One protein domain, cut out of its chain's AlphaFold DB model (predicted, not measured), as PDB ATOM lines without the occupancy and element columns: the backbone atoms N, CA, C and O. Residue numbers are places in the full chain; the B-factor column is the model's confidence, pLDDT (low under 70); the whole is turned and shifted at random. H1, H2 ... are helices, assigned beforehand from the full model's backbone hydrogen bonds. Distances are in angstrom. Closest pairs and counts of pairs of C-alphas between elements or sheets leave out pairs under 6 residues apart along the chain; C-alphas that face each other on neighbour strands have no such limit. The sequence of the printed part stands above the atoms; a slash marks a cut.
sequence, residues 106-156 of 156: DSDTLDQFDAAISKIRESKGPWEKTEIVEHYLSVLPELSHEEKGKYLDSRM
ATOM      1  N   ASP A 106      14.621  50.757 -14.062       90.62
ATOM      2  CA  ASP A 106      14.272  49.836 -12.986       90.62
ATOM      3  C   ASP A 106      15.287  49.962 -11.840       90.62
ATOM      4  O   ASP A 106      16.449  49.567 -11.969       90.62
ATOM      5  N   SER A 107      14.843  50.520 -10.710       92.38
ATOM      6  CA  SER A 107      15.682  50.692  -9.520       92.38
ATOM      7  C   SER A 107      16.213  49.373  -8.973       92.38
ATOM      8  O   SER A 107      17.368  49.319  -8.565       92.38
ATOM      9  N   ASP A 108      15.413  48.303  -9.003       94.31
ATOM     10  CA  ASP A 108      15.813  47.012  -8.440       94.31
ATOM     11  C   ASP A 108      16.925  46.387  -9.287       94.31
ATOM     12  O   ASP A 108      17.852  45.769  -8.758       94.31
ATOM     13  N   THR A 109      16.853  46.571 -10.608       93.00
ATOM     14  CA  THR A 109      17.899  46.149 -11.548       93.00
ATOM     15  C   THR A 109      19.197  46.939 -11.332       93.00
ATOM     16  O   THR A 109      20.282  46.351 -11.326       93.00
ATOM     17  N   LEU A 110      19.109  48.252 -11.093       94.12
ATOM     18  CA  LEU A 110      20.277  49.094 -10.798       94.12
ATOM     19  C   LEU A 110      20.925  48.753  -9.450       94.12
ATOM     20  O   LEU A 110      22.149  48.652  -9.376       94.12
ATOM     21  N   ASP A 111      20.128  48.515  -8.407       95.94
ATOM     22  CA  ASP A 111      20.624  48.117  -7.085       95.94
ATOM     23  C   ASP A 111      21.335  46.755  -7.146       95.94
ATOM     24  O   ASP A 111      22.393  46.557  -6.539       95.94
ATOM     25  N   GLN A 112      20.795  45.809  -7.924       95.06
ATOM     26  CA  GLN A 112      21.437  44.514  -8.172       95.06
ATOM     27  C   GLN A 112      22.771  44.668  -8.907       95.06
ATOM     28  O   GLN A 112      23.754  44.017  -8.539       95.06
ATOM     29  N   PHE A 113      22.818  45.532  -9.922       95.94
ATOM     30  CA  PHE A 113      24.044  45.835 -10.649       95.94
ATOM     31  C   PHE A 113      25.111  46.456  -9.739       95.94
ATOM     32  O   PHE A 113      26.248  45.982  -9.723       95.94
ATOM     33  N   ASP A 114      24.759  47.461  -8.933       96.38
ATOM     34  CA  ASP A 114      25.706  48.125  -8.028       96.38
ATOM     35  C   ASP A 114      26.259  47.160  -6.967       96.38
ATOM     36  O   ASP A 114      27.467  47.126  -6.701       96.38
ATOM     37  N   ALA A 115      25.401  46.289  -6.424       96.25
ATOM     38  CA  ALA A 115      25.816  45.237  -5.502       96.25
ATOM     39  C   ALA A 115      26.783  44.237  -6.162       96.25
ATOM     40  O   ALA A 115      27.788  43.845  -5.556       96.25
ATOM     41  N   ALA A 116      26.511  43.835  -7.408       94.94
ATOM     42  CA  ALA A 116      27.363  42.921  -8.161       94.94
ATOM     43  C   ALA A 116      28.743  43.531  -8.456       94.94
ATOM     44  O   ALA A 116      29.770  42.922  -8.140       94.94
ATOM     45  N   ILE A 117      28.786  44.765  -8.966       95.56
ATOM     46  CA  ILE A 117      30.041  45.478  -9.244       95.56
ATOM     47  C   ILE A 117      30.835  45.722  -7.953       95.56
ATOM     48  O   ILE A 117      32.057  45.545  -7.932       95.56
ATOM     49  N   SER A 118      30.167  46.071  -6.852       96.06
ATOM     50  CA  SER A 118      30.815  46.243  -5.546       96.06
ATOM     51  C   SER A 118      31.485  44.954  -5.063       96.06
ATOM     52  O   SER A 118      32.635  44.984  -4.623       96.06
ATOM     53  N   LYS A 119      30.834  43.800  -5.241       94.94
ATOM     54  CA  LYS A 119      31.409  42.495  -4.894       94.94
ATOM     55  C   LYS A 119      32.658  42.161  -5.719       94.94
ATOM     56  O   LYS A 119      33.624  41.635  -5.163       94.94
ATOM     57  N   ILE A 120      32.670  42.487  -7.015       94.88
ATOM     58  CA  ILE A 120      33.858  42.325  -7.874       94.88
ATOM     59  C   ILE A 120      35.002  43.201  -7.355       94.88
ATOM     60  O   ILE A 120      36.128  42.722  -7.196       94.88
ATOM     61  N   ARG A 121      34.715  44.461  -7.010       93.69
ATOM     62  CA  ARG A 121      35.715  45.400  -6.475       93.69
ATOM     63  C   ARG A 121      36.328  44.943  -5.152       93.69
ATOM     64  O   ARG A 121      37.508  45.186  -4.921       93.69
ATOM     65  N   GLU A 122      35.541  44.298  -4.297       95.44
ATOM     66  CA  GLU A 122      35.989  43.753  -3.008       95.44
ATOM     67  C   GLU A 122      36.689  42.391  -3.126       95.44
ATOM     68  O   GLU A 122      37.281  41.899  -2.157       95.44
ATOM     69  N   SER A 123      36.634  41.760  -4.301       92.88
ATOM     70  CA  SER A 123      37.282  40.474  -4.532       92.88
ATOM     71  C   SER A 123      38.807  40.592  -4.404       92.88
ATOM     72  O   SER A 123      39.430  41.595  -4.745       92.88
ATOM     73  N   LYS A 124      39.439  39.541  -3.872       88.94
ATOM     74  CA  LYS A 124      40.900  39.498  -3.669       88.94
ATOM     75  C   LYS A 124      41.678  39.083  -4.924       88.94
ATOM     76  O   LYS A 124      42.905  39.048  -4.880       88.94
ATOM     77  N   GLY A 125      40.976  38.674  -5.979       87.31
ATOM     78  CA  GLY A 125      41.548  38.129  -7.207       87.31
ATOM     79  C   GLY A 125      41.568  39.143  -8.353       87.31
ATOM     80  O   GLY A 125      41.055  40.250  -8.200       87.31
ATOM     81  N   PRO A 126      42.166  38.774  -9.501       90.50
ATOM     82  CA  PRO A 126      42.014  39.556 -10.721       90.50
ATOM     83  C   PRO A 126      40.535  39.614 -11.122       90.50
ATOM     84  O   PRO A 126      39.775  38.684 -10.854       90.50
ATOM     85  N   TRP A 127      40.137  40.713 -11.755       93.81
ATOM     86  CA  TRP A 127      38.781  40.867 -12.272       93.81
ATOM     87  C   TRP A 127      38.668  40.215 -13.643       93.81
ATOM     88  O   TRP A 127      39.504  40.448 -14.519       93.81
ATOM     89  N   GLU A 128      37.604  39.446 -13.841       90.69
ATOM     90  CA  GLU A 128      37.303  38.835 -15.127       90.69
ATOM     91  C   GLU A 128      36.421  39.779 -15.949       90.69
ATOM     92  O   GLU A 128      35.313  40.137 -15.548       90.69
ATOM     93  N   LYS A 129      36.901  40.183 -17.132       89.19
ATOM     94  CA  LYS A 129      36.156  41.081 -18.034       89.19
ATOM     95  C   LYS A 129      34.773  40.521 -18.366       89.19
ATOM     96  O   LYS A 129      33.812  41.280 -18.418       89.19
ATOM     97  N   THR A 130      34.681  39.212 -18.585       89.69
ATOM     98  CA  THR A 130      33.431  38.532 -18.943       89.69
ATOM     99  C   THR A 130      32.364  38.716 -17.867       89.69
ATOM    100  O   THR A 130      31.240  39.065 -18.203       89.69
ATOM    101  N   GLU A 131      32.732  38.588 -16.588       90.81
ATOM    102  CA  GLU A 131      31.815  38.788 -15.455       90.81
ATOM    103  C   GLU A 131      31.289  40.232 -15.420       90.81
ATOM    104  O   GLU A 131      30.095  40.472 -15.257       90.81
ATOM    105  N   ILE A 132      32.163  41.216 -15.662       92.75
ATOM    106  CA  ILE A 132      31.763  42.627 -15.741       92.75
ATOM    107  C   ILE A 132      30.796  42.845 -16.910       92.75
ATOM    108  O   ILE A 132      29.747  43.459 -16.732       92.75
ATOM    109  N   VAL A 133      31.123  42.337 -18.101       91.19
ATOM    110  CA  VAL A 133      30.280  42.486 -19.297       91.19
ATOM    111  C   VAL A 133      28.905  41.849 -19.087       91.19
ATOM    112  O   VAL A 133      27.904  42.462 -19.446       91.19
ATOM    113  N   GLU A 134      28.828  40.675 -18.458       90.88
ATOM    114  CA  GLU A 134      27.558  40.010 -18.135       90.88
ATOM    115  C   GLU A 134      26.656  40.883 -17.250       90.88
ATOM    116  O   GLU A 134      25.463  41.009 -17.530       90.88
ATOM    117  N   HIS A 135      27.216  41.553 -16.239       93.38
ATOM    118  CA  HIS A 135      26.457  42.495 -15.412       93.38
ATOM    119  C   HIS A 135      26.011  43.741 -16.184       93.38
ATOM    120  O   HIS A 135      24.907  44.237 -15.970       93.38
ATOM    121  N   TYR A 136      26.817  44.249 -17.120       92.75
ATOM    122  CA  TYR A 136      26.375  45.351 -17.982       92.75
ATOM    123  C   TYR A 136      25.224  44.925 -18.899       92.75
ATOM    124  O   TYR A 136      24.255  45.665 -19.040       92.75
ATOM    125  N   LEU A 137      25.283  43.718 -19.466       90.62
ATOM    126  CA  LEU A 137      24.235  43.187 -20.340       90.62
ATOM    127  C   LEU A 137      22.910  42.943 -19.608       90.62
ATOM    128  O   LEU A 137      21.857  43.009 -20.239       90.62
ATOM    129  N   SER A 138      22.926  42.705 -18.289       88.81
ATOM    130  CA  SER A 138      21.681  42.592 -17.519       88.81
ATOM    131  C   SER A 138      20.945  43.922 -17.350       88.81
ATOM    132  O   SER A 138      19.732  43.912 -17.168       88.81
ATOM    133  N   VAL A 139      21.654  45.055 -17.417       90.94
ATOM    134  CA  VAL A 139      21.062  46.405 -17.310       90.94
ATOM    135  C   VAL A 139      20.832  47.029 -18.689       90.94
ATOM    136  O   VAL A 139      19.882  47.780 -18.883       90.94
ATOM    137  N   LEU A 140      21.694  46.713 -19.654       87.62
ATOM    138  CA  LEU A 140      21.687  47.256 -21.009       87.62
ATOM    139  C   LEU A 140      21.498  46.116 -22.022       87.62
ATOM    140  O   LEU A 140      22.448  45.754 -22.720       87.62
ATOM    141  N   PRO A 141      20.291  45.534 -22.132       79.31
ATOM    142  CA  PRO A 141      20.051  44.379 -23.000       79.31
ATOM    143  C   PRO A 141      20.250  44.691 -24.492       79.31
ATOM    144  O   PRO A 141      20.481  43.785 -25.287       79.31
ATOM    145  N   GLU A 142      20.183  45.967 -24.877       78.38
ATOM    146  CA  GLU A 142      20.412  46.430 -26.250       78.38
ATOM    147  C   GLU A 142      21.901  46.601 -26.596       78.38
ATOM    148  O   GLU A 142      22.256  46.846 -27.752       78.38
ATOM    149  N   LEU A 143      22.800  46.461 -25.615       81.50
ATOM    150  CA  LEU A 143      24.234  46.552 -25.846       81.50
ATOM    151  C   LEU A 143      24.717  45.339 -26.656       81.50
ATOM    152  O   LEU A 143      24.918  44.244 -26.136       81.50
ATOM    153  N   SER A 144      24.980  45.556 -27.943       73.75
ATOM    154  CA  SER A 144      25.645  44.572 -28.797       73.75
ATOM    155  C   SER A 144      27.162  44.608 -28.573       73.75
ATOM    156  O   SER A 144      27.882  45.331 -29.264       73.75
ATOM    157  N   HIS A 145      27.660  43.829 -27.612       76.31
ATOM    158  CA  HIS A 145      29.099  43.699 -27.354       76.31
ATOM    159  C   HIS A 145      29.778  42.768 -28.374       76.31
ATOM    160  O   HIS A 145      29.585  41.554 -28.341       76.31
ATOM    161  N   GLU A 146      30.596  43.324 -29.274       72.25
ATOM    162  CA  GLU A 146      31.371  42.555 -30.261       72.25
ATOM    163  C   GLU A 146      32.847  42.443 -29.841       72.25
ATOM    164  O   GLU A 146      33.644  43.349 -30.077       72.25
ATOM    165  N   GLU A 147      33.231  41.316 -29.236       74.38
ATOM    166  CA  GLU A 147      34.604  41.063 -28.784       74.38
ATOM    167  C   GLU A 147      35.502  40.542 -29.921       74.38
ATOM    168  O   GLU A 147      35.398  39.386 -30.330       74.38
ATOM    169  N   LYS A 148      36.444  41.368 -30.397       69.25
ATOM    170  CA  LYS A 148      37.445  40.986 -31.417       69.25
ATOM    171  C   LYS A 148      38.807  40.611 -30.826       69.25
ATOM    172  O   LYS A 148      39.705  40.214 -31.567       69.25
ATOM    173  N   GLY A 149      38.988  40.756 -29.509       70.00
ATOM    174  CA  GLY A 149      40.252  40.482 -28.810       70.00
ATOM    175  C   GLY A 149      41.411  41.416 -29.193       70.00
ATOM    176  O   GLY A 149      42.540  41.190 -28.763       70.00
ATOM    177  N   LYS A 150      41.141  42.454 -29.994       68.81
ATOM    178  CA  LYS A 150      42.094  43.483 -30.416       68.81
ATOM    179  C   LYS A 150      41.637  44.830 -29.877       68.81
ATOM    180  O   LYS A 150      40.529  45.280 -30.166       68.81
ATOM    181  N   TYR A 151      42.502  45.453 -29.089       71.94
ATOM    182  CA  TYR A 151      42.227  46.714 -28.409       71.94
ATOM    183  C   TYR A 151      42.952  47.861 -29.102       71.94
ATOM    184  O   TYR A 151      44.000  47.649 -29.712       71.94
ATOM    185  N   LEU A 152      42.429  49.077 -28.975       65.44
ATOM    186  CA  LEU A 152      43.068  50.260 -29.550       65.44
ATOM    187  C   LEU A 152      44.507  50.446 -29.034       65.44
ATOM    188  O   LEU A 152      45.398  50.719 -29.828       65.44
ATOM    189  N   ASP A 153      44.757  50.163 -27.752       64.06
ATOM    190  CA  ASP A 153      46.103  50.207 -27.152       64.06
ATOM    191  C   ASP A 153      47.089  49.196 -27.758       64.06
ATOM    192  O   ASP A 153      48.292  49.334 -27.600       64.06
ATOM    193  N   SER A 154      46.606  48.159 -28.450       63.34
ATOM    194  CA  SER A 154      47.483  47.230 -29.179       63.34
ATOM    195  C   SER A 154      47.862  47.728 -30.580       63.34
ATOM    196  O   SER A 154      48.593  47.047 -31.298       63.34
ATOM    197  N   ARG A 155      47.327  48.887 -30.986       61.53
ATOM    198  CA  ARG A 155      47.528  49.538 -32.288       61.53
ATOM    199  C   ARG A 155      48.221  50.912 -32.183       61.53
ATOM    200  O   ARG A 155      48.530  51.467 -33.235       61.53
ATOM    201  N   MET A 156      48.432  51.446 -30.972       54.81
ATOM    202  CA  MET A 156      49.195  52.677 -30.669       54.81
ATOM    203  C   MET A 156      50.505  52.346 -29.958       54.81
ATOM    204  O   MET A 156      51.466  53.124 -30.145       54.81
TER     205      MET A 156
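AT A GLANCE: This is residues 106 to 156 of the 156 residues of an uncharacterized protein of Opitutae bacterium (UniProt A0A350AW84). Two helices side by side, H1 and H2, form a helical hairpin, and a long tail leads away from the end of H2, with residues 146 to 156 sticking out from the body. The tail makes much of the length of a flat outline that spans 39 by 31 by 15 A. The printed part has 51 residues with two named helices, H1 then H2, and no named strand; its class is all helix. It is loose, with a radius of gyration of the C-alphas of 13.4 A.

IN THESE COORDINATES: The printed part begins at Asp 106. H1 covers residues 107 to 122 and measures 22.4 A from first to last C-alpha, beginning with C-alpha 107 at (15.682, 50.692, -9.520). A short link of 6 residues leads to H2, residues 129 to 139, which measures 16.0 A and ends with C-alpha 139 at (21.062, 46.405, -17.310). Residues 140 to 156 hold no named element, and C-alpha 156 is at (49.195, 52.677, -30.669).

HOW THE PARTS SIT: H1 and H2 touch, with 10 pairs of C-alphas within 8 A. Their closest C-alphas, those of Phe 113 and His 135, are 6.3 A apart. They run opposite ways at a shallow tilt of 13 degrees, a helical hairpin, and their centres are 10.8 A apart. In H1 every O i to N i+4 pair is within hydrogen-bond range; in H2 6 of 7 are. Residues 121 to 127, of which 121 and 122 belong to H1, stand free.

THE WHOLE: The two C-alphas farthest apart, those of Asp 108 and Met 156, are 40.5 A apart. Without the stretches that stand free, the body has 33 residues and spans 23 by 22 by 6 A. The printed part has no cut and ends at Met 156, the chain's last residue. The mean pLDDT of the printed part is 85.6; residue 148, residue 150 and residues 152 to 156 are under 70.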